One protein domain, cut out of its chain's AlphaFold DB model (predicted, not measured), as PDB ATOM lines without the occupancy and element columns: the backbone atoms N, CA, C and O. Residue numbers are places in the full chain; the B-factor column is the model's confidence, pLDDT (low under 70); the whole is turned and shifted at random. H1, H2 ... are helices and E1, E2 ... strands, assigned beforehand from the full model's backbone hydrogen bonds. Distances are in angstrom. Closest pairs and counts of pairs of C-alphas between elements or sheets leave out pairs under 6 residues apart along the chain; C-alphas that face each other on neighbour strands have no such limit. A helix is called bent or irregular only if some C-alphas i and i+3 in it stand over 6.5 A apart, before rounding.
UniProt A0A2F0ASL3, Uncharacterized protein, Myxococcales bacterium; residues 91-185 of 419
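This is residues 91 to 185 of the 419 residues of an uncharacterized protein of Myxococcales bacterium (UniProt A0A2F0ASL3). A tiny two-stranded sheet, E1 and E2, lies at one end of an elongated helical body, between the last turns of the long, kinked helix H3 and the helical hairpin of H4 and H5. H1 packs on the first half of H3 with one side and on the end of H4 with another, while H2 caps the end of the body away from the sheet. The printed part has 95 residues, with five named helices and two named strands in the order H1, H2, H3, E1, H4, H5, E2; the sheet is antiparallel, in the order E1, E2, and the class is mostly helix. The whole is compact, with a radius of gyration of the C-alphas of 13.9 A, and its C-alphas span 41 by 26 by 18 A.

E1 is residues 148 to 150, 6.6 A long, and E2 is residues 182 to 184, 6.7 A long, ending with C-alpha 184 at (194.437, 200.362, 169.490). H3, residues 123 to 144, is the longest helix at 29.6 A and begins with C-alpha 123 at (176.642, 220.867, 158.423). H3 has a kink of 40 degrees near residue 138 and is only just irregular: C-alphas 138 and 141 are 6.6 A apart. H1, residues 94 to 108, runs 21.3 A from C-alpha 94 at (183.558, 207.132, 155.321). H4 is residues 152 to 163, 16.5 A; H5 is residues 171 to 179, 11.6 A; H2 is residues 112 to 119, 10.3 A.

E1 and E2 are antiparallel neighbours at 157 degrees, with N 149 and O 183 at 2.8 A and N 183 and O 149 at 2.9 A, both within hydrogen-bond range. The closest C-alphas of H3 and E1, those of Leu 142 and Val 148, are 5.3 A apart, and H3 and E2 are near each other, with 5 pairs of C-alphas within 10 A. H4 and H5 form a helical hairpin and touch at a shallow tilt of 25 degrees, opposite ways, closest at the C-alphas of Cys 158 and Cys 178, 4.4 A. H4 touches H1 with residues 159 to 163 alone, at a shallow tilt of 17 degrees, the same way; the closest C-alphas, of Ala 101 and Asp 163, are 5.1 A apart. H3 touches H1 with residues 123 to 132 alone, opposite ways at a tilt of 36 degrees, only just steep; the closest C-alphas, of Ser 95 and Thr 128, are 5.0 A apart. H3 touches H2 with residues 123 to 126 alone, at a steep tilt of 61 degrees, closest at the C-alphas of Ser 116 and Cys 123, 6.9 A. H3 is apart from H4 and H5. Every O i to N i+4 pair is within hydrogen-bond range in H1, H2, H4 and H5; in H3 13 of 18 are.

The two C-alphas farthest apart, of Gln 110 and Thr 145, are 40.9 A apart. The printed part has no cut; the link H4 to H5, with 7 residues, is short, and the other links are tight. The mean pLDDT of the printed part is 90.9, and no printed residue is under 70.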
ATOM      1  N   PRO A  91     187.557 203.358 154.060       94.62
ATOM      2  CA  PRO A  91     186.879 203.707 152.816       94.62
ATOM      3  C   PRO A  91     186.885 205.220 152.570       94.62
ATOM      4  O   PRO A  91     186.627 205.988 153.494       94.62
ATOM      5  N   ASP A  92     187.099 205.637 151.320       94.25
ATOM      6  CA  ASP A  92     187.142 207.059 150.937       94.25
ATOM      7  C   ASP A  92     185.826 207.802 151.242       94.25
ATOM      8  O   ASP A  92     185.828 209.002 151.490       94.25
ATOM      9  N   ASP A  93     184.693 207.094 151.249       95.44
ATOM     10  CA  ASP A  93     183.362 207.649 151.509       95.44
ATOM     11  C   ASP A  93     182.976 207.651 152.998       95.44
ATOM     12  O   ASP A  93     181.858 208.035 153.351       95.44
ATOM     13  N   LEU A  94     183.877 207.233 153.899       94.19
ATOM     14  CA  LEU A  94     183.558 207.132 155.321       94.19
ATOM     15  C   LEU A  94     183.186 208.493 155.933       94.19
ATOM     16  O   LEU A  94     182.233 208.572 156.712       94.19
ATOM     17  N   SER A  95     183.901 209.557 155.557       94.81
ATOM     18  CA  SER A  95     183.638 210.924 156.023       94.81
ATOM     19  C   SER A  95     182.232 211.390 155.666       94.81
ATOM     20  O   SER A  95     181.541 211.956 156.513       94.81
ATOM     21  N   GLU A  96     181.787 211.122 154.436       96.19
ATOM     22  CA  GLU A  96     180.445 211.480 153.970       96.19
ATOM     23  C   GLU A  96     179.379 210.705 154.750       96.19
ATOM     24  O   GLU A  96     178.410 211.296 155.222       96.19
ATOM     25  N   GLN A  97     179.574 209.397 154.966       95.62
ATOM     26  CA  GLN A  97     178.615 208.570 155.706       95.62
ATOM     27  C   GLN A  97     178.446 209.022 157.166       95.62
ATOM     28  O   GLN A  97     177.315 209.105 157.655       95.62
ATOM     29  N   PHE A  98     179.550 209.323 157.862       94.19
ATOM     30  CA  PHE A  98     179.503 209.864 159.225       94.19
ATOM     31  C   PHE A  98     178.831 211.234 159.264       94.19
ATOM     32  O   PHE A  98     177.935 211.465 160.077       94.19
ATOM     33  N   SER A  99     179.230 212.127 158.360       94.56
ATOM     34  CA  SER A  99     178.708 213.492 158.293       94.56
ATOM     35  C   SER A  99     177.217 213.513 157.998       94.56
ATOM     36  O   SER A  99     176.475 214.237 158.654       94.56
ATOM     37  N   ASP A 100     176.748 212.670 157.081       96.38
ATOM     38  CA  ASP A 100     175.327 212.516 156.788       96.38
ATOM     39  C   ASP A 100     174.529 212.071 158.020       96.38
ATOM     40  O   ASP A 100     173.457 212.618 158.280       96.38
ATOM     41  N   ALA A 101     175.029 211.099 158.790       95.25
ATOM     42  CA  ALA A 101     174.342 210.629 159.993       95.25
ATOM     43  C   ALA A 101     174.280 211.714 161.079       95.25
ATOM     44  O   ALA A 101     173.215 211.969 161.649       95.25
ATOM     45  N   ILE A 102     175.396 212.412 161.316       93.38
ATOM     46  CA  ILE A 102     175.476 213.516 162.282       93.38
ATOM     47  C   ILE A 102     174.549 214.656 161.868       93.38
ATOM     48  O   ILE A 102     173.770 215.152 162.678       93.38
ATOM     49  N   CYS A 103     174.571 215.053 160.599       95.62
ATOM     50  CA  CYS A 103     173.771 216.174 160.129       95.62
ATOM     51  C   CYS A 103     172.278 215.845 160.050       95.62
ATOM     52  O   CYS A 103     171.459 216.723 160.311       95.62
ATOM     53  N   ARG A 104     171.896 214.582 159.802       95.06
ATOM     54  CA  ARG A 104     170.509 214.124 159.993       95.06
ATOM     55  C   ARG A 104     170.069 214.214 161.450       95.06
ATOM     56  O   ARG A 104     168.923 214.574 161.707       95.06
ATOM     57  N   PHE A 105     170.947 213.881 162.395       92.00
ATOM     58  CA  PHE A 105     170.671 214.054 163.819       92.00
ATOM     59  C   PHE A 105     170.488 215.540 164.179       92.00
ATOM     60  O   PHE A 105     169.477 215.895 164.785       92.00
ATOM     61  N   VAL A 106     171.409 216.408 163.744       90.12
ATOM     62  CA  VAL A 106     171.343 217.868 163.945       90.12
ATOM     63  C   VAL A 106     170.037 218.444 163.394       90.12
ATOM     64  O   VAL A 106     169.365 219.198 164.095       90.12
ATOM     65  N   ASP A 107     169.645 218.052 162.181       90.81
ATOM     66  CA  ASP A 107     168.408 218.509 161.543       90.81
ATOM     67  C   ASP A 107     167.155 218.004 162.268       90.81
ATOM     68  O   ASP A 107     166.291 218.793 162.653       90.81
ATOM     69  N   ARG A 108     167.094 216.697 162.563       91.94
ATOM     70  CA  ARG A 108     165.983 216.075 163.303       91.94
ATOM     71  C   ARG A 108     165.753 216.733 164.663       91.94
ATOM     72  O   ARG A 108     164.608 216.855 165.090       91.94
ATOM     73  N   CYS A 109     166.828 217.130 165.335       87.12
ATOM     74  CA  CYS A 109     166.780 217.760 166.649       87.12
ATOM     75  C   CYS A 109     166.780 219.290 166.597       87.12
ATOM     76  O   CYS A 109     166.917 219.931 167.635       87.12
ATOM     77  N   GLN A 110     166.590 219.872 165.406       85.75
ATOM     78  CA  GLN A 110     166.461 221.315 165.184       85.75
ATOM     79  C   GLN A 110     167.676 222.129 165.661       85.75
ATOM     80  O   GLN A 110     167.579 223.324 165.935       85.75
ATOM     81  N   PHE A 111     168.856 221.507 165.704       82.94
ATOM     82  CA  PHE A 111     170.115 222.171 166.042       82.94
ATOM     83  C   PHE A 111     170.761 222.870 164.843       82.94
ATOM     84  O   PHE A 111     171.773 223.546 165.016       82.94
ATOM     85  N   THR A 112     170.189 222.754 163.639       84.44
ATOM     86  CA  THR A 112     170.749 223.318 162.401       84.44
ATOM     87  C   THR A 112     171.064 224.806 162.527       84.44
ATOM     88  O   THR A 112     172.165 225.208 162.169       84.44
ATOM     89  N   ALA A 113     170.156 225.612 163.092       76.94
ATOM     90  CA  ALA A 113     170.365 227.054 163.243       76.94
ATOM     91  C   ALA A 113     171.531 227.386 164.193       76.94
ATOM     92  O   ALA A 113     172.347 228.261 163.901       76.94
ATOM     93  N   VAL A 114     171.639 226.650 165.308       78.88
ATOM     94  CA  VAL A 114     172.741 226.798 166.273       78.88
ATOM     95  C   VAL A 114     174.057 226.378 165.625       78.88
ATOM     96  O   VAL A 114     175.034 227.123 165.679       78.88
ATOM     97  N   PHE A 115     174.069 225.226 164.952       85.44
ATOM     98  CA  PHE A 115     175.235 224.713 164.243       85.44
ATOM     99  C   PHE A 115     175.724 225.718 163.196       85.44
ATOM    100  O   PHE A 115     176.879 226.139 163.240       85.44
ATOM    101  N   SER A 116     174.855 226.149 162.276       82.19
ATOM    102  CA  SER A 116     175.238 227.056 161.191       82.19
ATOM    103  C   SER A 116     175.641 228.433 161.705       82.19
ATOM    104  O   SER A 116     176.530 229.054 161.131       82.19
ATOM    105  N   GLY A 117     175.020 228.906 162.792       79.81
ATOM    106  CA  GLY A 117     175.374 230.177 163.422       79.81
ATOM    107  C   GLY A 117     176.753 230.161 164.084       79.81
ATOM    108  O   GLY A 117     177.450 231.173 164.063       79.81
ATOM    109  N   VAL A 118     177.167 229.020 164.646       83.44
ATOM    110  CA  VAL A 118     178.473 228.866 165.313       83.44
ATOM    111  C   VAL A 118     179.582 228.550 164.314       83.44
ATOM    112  O   VAL A 118     180.637 229.180 164.334       83.44
ATOM    113  N   VAL A 119     179.351 227.557 163.457       88.31
ATOM    114  CA  VAL A 119     180.360 227.030 162.531       88.31
ATOM    115  C   VAL A 119     180.509 227.926 161.310       88.31
ATOM    116  O   VAL A 119     181.601 228.044 160.757       88.31
ATOM    117  N   GLY A 120     179.415 228.573 160.905       87.19
ATOM    118  CA  GLY A 120     179.383 229.407 159.721       87.19
ATOM    119  C   GLY A 120     179.392 228.604 158.426       87.19
ATOM    120  O   GLY A 120     179.710 229.186 157.409       87.19
ATOM    121  N   GLU A 121     179.060 227.313 158.399       90.88
ATOM    122  CA  GLU A 121     179.082 226.475 157.186       90.88
ATOM    123  C   GLU A 121     177.908 225.475 157.190       90.88
ATOM    124  O   GLU A 121     177.369 225.173 158.262       90.88
ATOM    125  N   PRO A 122     177.482 224.940 156.025       91.50
ATOM    126  CA  PRO A 122     176.536 223.829 155.987       91.50
ATOM    127  C   PRO A 122     177.081 222.619 156.753       91.50
ATOM    128  O   PRO A 122     178.239 222.244 156.575       91.50
ATOM    129  N   CYS A 123     176.227 221.970 157.551       94.56
ATOM    130  CA  CYS A 123     176.642 220.867 158.423       94.56
ATOM    131  C   CYS A 123     177.418 219.774 157.680       94.56
ATOM    132  O   CYS A 123     178.537 219.457 158.073       94.56
ATOM    133  N   THR A 124     176.871 219.236 156.584       94.81
ATOM    134  CA  THR A 124     177.506 218.114 155.877       94.81
ATOM    135  C   THR A 124     178.877 218.489 155.322       94.81
ATOM    136  O   THR A 124     179.811 217.701 155.435       94.81
ATOM    137  N   GLU A 125     179.020 219.691 154.757       94.44
ATOM    138  CA  GLU A 125     180.293 220.164 154.201       94.44
ATOM    139  C   GLU A 125     181.349 220.318 155.298       94.44
ATOM    140  O   GLU A 125     182.461 219.807 155.150       94.44
ATOM    141  N   PHE A 126     180.986 220.953 156.415       94.44
ATOM    142  CA  PHE A 126     181.902 221.137 157.533       94.44
ATOM    143  C   PHE A 126     182.314 219.806 158.156       94.44
ATOM    144  O   PHE A 126     183.508 219.538 158.275       94.44
ATOM    145  N   MET A 127     181.343 218.962 158.519       95.19
ATOM    146  CA  MET A 127     181.613 217.687 159.183       95.19
ATOM    147  C   MET A 127     182.450 216.763 158.292       95.19
ATOM    148  O   MET A 127     183.372 216.128 158.795       95.19
ATOM    149  N   THR A 128     182.205 216.749 156.974       96.25
ATOM    150  CA  THR A 128     182.967 215.900 156.040       96.25
ATOM    151  C   THR A 128     184.428 216.322 156.039       96.25
ATOM    152  O   THR A 128     185.311 215.501 156.276       96.25
ATOM    153  N   ARG A 129     184.694 217.621 155.855       96.38
ATOM    154  CA  ARG A 129     186.062 218.147 155.805       96.38
ATOM    155  C   ARG A 129     186.769 218.057 157.152       96.38
ATOM    156  O   ARG A 129     187.951 217.738 157.191       96.38
ATOM    157  N   GLN A 130     186.056 218.305 158.249       95.38
ATOM    158  CA  GLN A 130     186.594 218.131 159.594       95.38
ATOM    159  C   GLN A 130     186.978 216.670 159.835       95.38
ATOM    160  O   GLN A 130     188.072 216.404 160.320       95.38
ATOM    161  N   PHE A 131     186.125 215.713 159.468       94.50
ATOM    162  CA  PHE A 131     186.424 214.296 159.650       94.50
ATOM    163  C   PHE A 131     187.618 213.851 158.795       94.50
ATOM    164  O   PHE A 131     188.487 213.137 159.291       94.50
ATOM    165  N   GLU A 132     187.712 214.316 157.547       95.44
ATOM    166  CA  GLU A 132     188.873 214.078 156.680       95.44
ATOM    167  C   GLU A 132     190.171 214.606 157.308       95.44
ATOM    168  O   GLU A 132     191.137 213.855 157.467       95.44
ATOM    169  N   ASP A 133     190.184 215.881 157.704       95.94
ATOM    170  CA  ASP A 133     191.409 216.595 158.072       95.94
ATOM    171  C   ASP A 133     191.815 216.409 159.546       95.94
ATOM    172  O   ASP A 133     193.001 216.478 159.873       95.94
ATOM    173  N   ALA A 134     190.859 216.178 160.449       92.75
ATOM    174  CA  ALA A 134     191.116 215.981 161.878       92.75
ATOM    175  C   ALA A 134     191.196 214.496 162.258       92.75
ATOM    176  O   ALA A 134     192.049 214.107 163.059       92.75
ATOM    177  N   THR A 135     190.322 213.660 161.690       92.31
ATOM    178  CA  THR A 135     190.180 212.258 162.106       92.31
ATOM    179  C   THR A 135     190.909 211.316 161.158       92.31
ATOM    180  O   THR A 135     191.858 210.659 161.579       92.31
ATOM    181  N   ILE A 136     190.528 211.250 159.879       93.94
ATOM    182  CA  ILE A 136     191.121 210.291 158.933       93.94
ATOM    183  C   ILE A 136     192.611 210.563 158.753       93.94
ATOM    184  O   ILE A 136     193.411 209.640 158.887       93.94
ATOM    185  N   ALA A 137     193.006 211.817 158.525       94.75
ATOM    186  CA  ALA A 137     194.412 212.172 158.362       94.75
ATOM    187  C   ALA A 137     195.283 211.807 159.580       94.75
ATOM    188  O   ALA A 137     196.467 211.513 159.421       94.75
ATOM    189  N   ARG A 138     194.698 211.784 160.787       93.00
ATOM    190  CA  ARG A 138     195.368 211.361 162.025       93.00
ATOM    191  C   ARG A 138     195.406 209.843 162.187       93.00
ATOM    192  O   ARG A 138     196.436 209.294 162.567       93.00
ATOM    193  N   MET A 139     194.305 209.159 161.883       93.62
ATOM    194  CA  MET A 139     194.159 207.716 162.094       93.62
ATOM    195  C   MET A 139     194.835 206.875 161.008       93.62
ATOM    196  O   MET A 139     195.348 205.795 161.297       93.62
ATOM    197  N   GLN A 140     194.868 207.359 159.766       94.81
ATOM    198  CA  GLN A 140     195.391 206.617 158.619       94.81
ATOM    199  C   GLN A 140     196.858 206.169 158.817       94.81
ATOM    200  O   GLN A 140     197.123 204.974 158.662       94.81
ATOM    201  N   PRO A 141     197.805 207.026 159.261       94.19
ATOM    202  CA  PRO A 141     199.173 206.584 159.549       94.19
ATOM    203  C   PRO A 141     199.264 205.538 160.675       94.19
ATOM    204  O   PRO A 141     200.107 204.638 160.620       94.19
ATOM    205  N   LEU A 142     198.394 205.616 161.689       94.50
ATOM    206  CA  LEU A 142     198.351 204.635 162.784       94.50
ATOM    207  C   LEU A 142     197.862 203.265 162.296       94.50
ATOM    208  O   LEU A 142     198.350 202.230 162.745       94.50
ATOM    209  N   ILE A 143     196.929 203.246 161.344       95.12
ATOM    210  CA  ILE A 143     196.441 202.014 160.715       95.12
ATOM    211  C   ILE A 143     197.516 201.394 159.821       95.12
ATOM    212  O   ILE A 143     197.761 200.189 159.885       95.12
ATOM    213  N   GLU A 144     198.203 202.209 159.022       94.50
ATOM    214  CA  GLU A 144     199.273 201.756 158.124       94.50
ATOM    215  C   GLU A 144     200.468 201.160 158.878       94.50
ATOM    216  O   GLU A 144     201.087 200.199 158.416       94.50
ATOM    217  N   THR A 145     200.774 201.698 160.060       94.69
ATOM    218  CA  THR A 145     201.819 201.183 160.959       94.69
ATOM    219  C   THR A 145     201.350 200.013 161.830       94.69
ATOM    220  O   THR A 145     202.169 199.383 162.504       94.69
ATOM    221  N   GLY A 146     200.057 199.676 161.792       94.88
ATOM    222  CA  GLY A 146     199.448 198.607 162.583       94.88
ATOM    223  C   GLY A 146     199.250 198.954 164.061       94.88
ATOM    224  O   GLY A 146     198.946 198.068 164.858       94.88
ATOM    225  N   GLU A 147     199.415 200.219 164.443       95.44
ATOM    226  CA  GLU A 147     199.164 200.708 165.802       95.44
ATOM    227  C   GLU A 147     197.676 200.783 166.129       95.44
ATOM    228  O   GLU A 147     197.301 200.632 167.287       95.44
ATOM    229  N   VAL A 148     196.840 200.959 165.105       95.75
ATOM    230  CA  VAL A 148     195.382 200.912 165.194       95.75
ATOM    231  C   VAL A 148     194.839 199.931 164.161       95.75
ATOM    232  O   VAL A 148     195.384 199.771 163.071       95.75
ATOM    233  N   SER A 149     193.743 199.261 164.484       94.81
ATOM    234  CA  SER A 149     192.962 198.459 163.549       94.81
ATOM    235  C   SER A 149     191.608 199.104 163.290       94.81
ATOM    236  O   SER A 149     190.877 199.435 164.218       94.81
ATOM    237  N   TYR A 150     191.276 199.270 162.010       94.62
ATOM    238  CA  TYR A 150     189.967 199.733 161.567       94.62
ATOM    239  C   TYR A 150     188.998 198.555 161.428       94.62
ATOM    240  O   TYR A 150     189.290 197.568 160.747       94.62
ATOM    241  N   ASN A 151     187.829 198.675 162.047       93.62
ATOM    242  CA  ASN A 151     186.771 197.677 162.001       93.62
ATOM    243  C   ASN A 151     185.540 198.244 161.267       93.62
ATOM    244  O   ASN A 151     184.758 199.019 161.836       93.62
ATOM    245  N   PRO A 152     185.293 197.825 160.014       93.69
ATOM    246  CA  PRO A 152     184.172 198.338 159.232       93.69
ATOM    247  C   PRO A 152     182.800 197.908 159.779       93.69
ATOM    248  O   PRO A 152     181.797 198.562 159.495       93.69
ATOM    249  N   VAL A 153     182.712 196.810 160.542       93.19
ATOM    250  CA  VAL A 153     181.448 196.364 161.162       93.19
ATOM    251  C   VAL A 153     181.096 197.253 162.354       93.19
ATOM    252  O   VAL A 153     179.953 197.710 162.448       93.19
ATOM    253  N   GLY A 154     182.078 197.534 163.219       91.62
ATOM    254  CA  GLY A 154     181.937 198.484 164.327       91.62
ATOM    255  C   GLY A 154     181.550 199.868 163.812       91.62
ATOM    256  O   GLY A 154     180.535 200.423 164.215       91.62
ATOM    257  N   THR A 155     182.239 200.333 162.773       94.00
ATOM    258  CA  THR A 155     181.972 201.626 162.129       94.00
ATOM    259  C   THR A 155     180.542 201.764 161.598       94.00
ATOM    260  O   THR A 155     179.868 202.760 161.849       94.00
ATOM    261  N   ARG A 156     180.007 200.747 160.908       94.31
ATOM    262  CA  ARG A 156     178.598 200.772 160.470       94.31
ATOM    263  C   ARG A 156     177.617 200.763 161.642       94.31
ATOM    264  O   ARG A 156     176.541 201.352 161.541       94.31
ATOM    265  N   SER A 157     177.966 200.077 162.727       92.38
ATOM    266  CA  SER A 157     177.150 200.040 163.944       92.38
ATOM    267  C   SER A 157     177.133 201.408 164.625       92.38
ATOM    268  O   SER A 157     176.057 201.879 164.987       92.38
ATOM    269  N   CYS A 158     178.281 202.086 164.676       94.94
ATOM    270  CA  CYS A 158     178.420 203.469 165.121       94.94
ATOM    271  C   CYS A 158     177.549 204.430 164.304       94.94
ATOM    272  O   CYS A 158     176.697 205.111 164.865       94.94
ATOM    273  N   ILE A 159     177.676 204.427 162.972       94.62
ATOM    274  CA  ILE A 159     176.881 205.296 162.083       94.62
ATOM    275  C   ILE A 159     175.378 205.078 162.302       94.62
ATOM    276  O   ILE A 159     174.608 206.030 162.426       94.62
ATOM    277  N   ARG A 160     174.954 203.816 162.438       94.12
ATOM    278  CA  ARG A 160     173.562 203.480 162.755       94.12
ATOM    279  C   ARG A 160     173.147 203.978 164.142       94.12
ATOM    280  O   ARG A 160     172.000 204.387 164.302       94.12
ATOM    281  N   ALA A 161     174.024 203.916 165.140       92.12
ATOM    282  CA  ALA A 161     173.736 204.441 166.469       92.12
ATOM    283  C   ALA A 161     173.506 205.960 166.417       92.12
ATOM    284  O   ALA A 161     172.487 206.412 166.932       92.12
ATOM    285  N   ILE A 162     174.352 206.709 165.696       91.50
ATOM    286  CA  ILE A 162     174.182 208.156 165.457       91.50
ATOM    287  C   ILE A 162     172.824 208.447 164.816       91.50
ATOM    288  O   ILE A 162     172.053 209.275 165.305       91.50
ATOM    289  N   ASP A 163     172.499 207.728 163.739       91.88
ATOM    290  CA  ASP A 163     171.238 207.908 163.019       91.88
ATOM    291  C   ASP A 163     170.015 207.721 163.928       91.88
ATOM    292  O   ASP A 163     168.998 208.387 163.724       91.88
ATOM    293  N   ASN A 164     170.124 206.868 164.951       91.44
ATOM    294  CA  ASN A 164     169.054 206.556 165.898       91.44
ATOM    295  C   ASN A 164     169.139 207.324 167.227       91.44
ATOM    296  O   ASN A 164     168.329 207.061 168.117       91.44
ATOM    297  N   LEU A 165     170.070 208.274 167.378       88.56
ATOM    298  CA  LEU A 165     170.168 209.085 168.593       88.56
ATOM    299  C   LEU A 165     168.867 209.847 168.868       88.56
ATOM    300  O   LEU A 165     168.303 210.505 167.986       88.56
ATOM    301  N   ALA A 166     168.417 209.807 170.118       88.94
ATOM    302  CA  ALA A 166     167.407 210.732 170.609       88.94
ATOM    303  C   ALA A 166     167.990 212.150 170.716       88.94
ATOM    304  O   ALA A 166     169.199 212.322 170.834       88.94
ATOM    305  N   CYS A 167     167.134 213.174 170.725       85.12
ATOM    306  CA  CYS A 167     167.580 214.565 170.892       85.12
ATOM    307  C   CYS A 167     168.133 214.875 172.291       85.12
ATOM    308  O   CYS A 167     168.735 215.922 172.502       85.12
ATOM    309  N   THR A 168     167.972 213.943 173.229       79.88
ATOM    310  CA  THR A 168     168.773 213.837 174.449       79.88
ATOM    311  C   THR A 168     169.965 212.933 174.151       79.88
ATOM    312  O   THR A 168     169.785 211.732 173.932       79.88
ATOM    313  N   ILE A 169     171.167 213.503 174.099       76.81
ATOM    314  CA  ILE A 169     172.369 212.746 173.743       76.81
ATOM    315  C   ILE A 169     172.811 211.917 174.947       76.81
ATOM    316  O   ILE A 169     173.294 212.457 175.939       76.81
ATOM    317  N   ASP A 170     172.677 210.599 174.836       79.56
ATOM    318  CA  ASP A 170     173.312 209.649 175.741       79.56
ATOM    319  C   ASP A 170     174.679 209.252 175.169       79.56
ATOM    320  O   ASP A 170     174.801 208.382 174.302       79.56
ATOM    321  N   PHE A 171     175.721 209.932 175.642       75.25
ATOM    322  CA  PHE A 171     177.090 209.686 175.195       75.25
ATOM    323  C   PHE A 171     177.588 208.285 175.544       75.25
ATOM    324  O   PHE A 171     178.402 207.738 174.807       75.25
ATOM    325  N   ALA A 172     177.103 207.677 176.630       76.81
ATOM    326  CA  ALA A 172     177.554 206.348 177.019       76.81
ATOM    327  C   ALA A 172     177.124 205.300 175.980       76.81
ATOM    328  O   ALA A 172     177.944 204.489 175.536       76.81
ATOM    329  N   SER A 173     175.861 205.343 175.537       77.25
ATOM    330  CA  SER A 173     175.374 204.418 174.508       77.25
ATOM    331  C   SER A 173     175.995 204.686 173.141       77.25
ATOM    332  O   SER A 173     176.444 203.731 172.499       77.25
ATOM    333  N   LEU A 174     176.094 205.955 172.719       81.56
ATOM    334  CA  LEU A 174     176.744 206.320 171.458       81.56
ATOM    335  C   LEU A 174     178.160 205.755 171.394       81.56
ATOM    336  O   LEU A 174     178.545 205.110 170.419       81.56
ATOM    337  N   THR A 175     178.917 205.945 172.466       80.19
ATOM    338  CA  THR A 175     180.312 205.558 172.459       80.19
ATOM    339  C   THR A 175     180.503 204.062 172.487       80.19
ATOM    340  O   THR A 175     181.336 203.567 171.740       80.19
ATOM    341  N   SER A 176     179.691 203.313 173.233       82.31
ATOM    342  CA  SER A 176     179.759 201.848 173.176       82.31
ATOM    343  C   SER A 176     179.607 201.306 171.745       82.31
ATOM    344  O   SER A 176     180.295 200.363 171.372       82.31
ATOM    345  N   ALA A 177     178.777 201.944 170.911       86.19
ATOM    346  CA  ALA A 177     178.616 201.567 169.510       86.19
ATOM    347  C   ALA A 177     179.777 202.031 168.611       86.19
ATOM    348  O   ALA A 177     179.989 201.455 167.543       86.19
ATOM    349  N   CYS A 178     180.499 203.076 169.017       91.06
ATOM    350  CA  CYS A 178     181.545 203.721 168.229       91.06
ATOM    351  C   CYS A 178     182.971 203.292 168.574       91.06
ATOM    352  O   CYS A 178     183.805 203.289 167.667       91.06
ATOM    353  N   LEU A 179     183.242 202.866 169.812       87.88
ATOM    354  CA  LEU A 179     184.554 202.372 170.253       87.88
ATOM    355  C   LEU A 179     185.043 201.207 169.396       87.88
ATOM    356  O   LEU A 179     186.215 201.146 169.049       87.88
ATOM    357  N   ASP A 180     184.128 200.351 168.948       88.69
ATOM    358  CA  ASP A 180     184.470 199.206 168.110       88.69
ATOM    359  C   ASP A 180     184.954 199.592 166.705       88.69
ATOM    360  O   ASP A 180     185.341 198.701 165.957       88.69
ATOM    361  N   SER A 181     184.896 200.867 166.300       93.25
ATOM    362  CA  SER A 181     185.299 201.325 164.957       93.25
ATOM    363  C   SER A 181     186.817 201.326 164.772       93.25
ATOM    364  O   SER A 181     187.308 200.977 163.695       93.25
ATOM    365  N   PHE A 182     187.550 201.699 165.822       93.19
ATOM    366  CA  PHE A 182     189.005 201.788 165.840       93.19
ATOM    367  C   PHE A 182     189.523 201.177 167.135       93.19
ATOM    368  O   PHE A 182     189.172 201.638 168.213       93.19
ATOM    369  N   GLN A 183     190.382 200.169 167.022       94.56
ATOM    370  CA  GLN A 183     190.968 199.499 168.175       94.56
ATOM    371  C   GLN A 183     192.477 199.716 168.193       94.56
ATOM    372  O   GLN A 183     193.160 199.400 167.217       94.56
ATOM    373  N   GLY A 184     193.000 200.246 169.296       95.38
ATOM    374  CA  GLY A 184     194.437 200.362 169.490       95.38
ATOM    375  C   GLY A 184     195.092 199.005 169.741       95.38
ATOM    376  O   GLY A 184     194.538 198.125 170.400       95.38
ATOM    377  N   ASN A 185     196.301 198.827 169.216       96.00
ATOM    378  CA  ASN A 185     197.061 197.578 169.298       96.00
ATOM    379  C   ASN A 185     198.253 197.659 170.263       96.00
ATOM    380  O   ASN A 185     198.953 196.661 170.472       96.00
TER     381      ASN A 185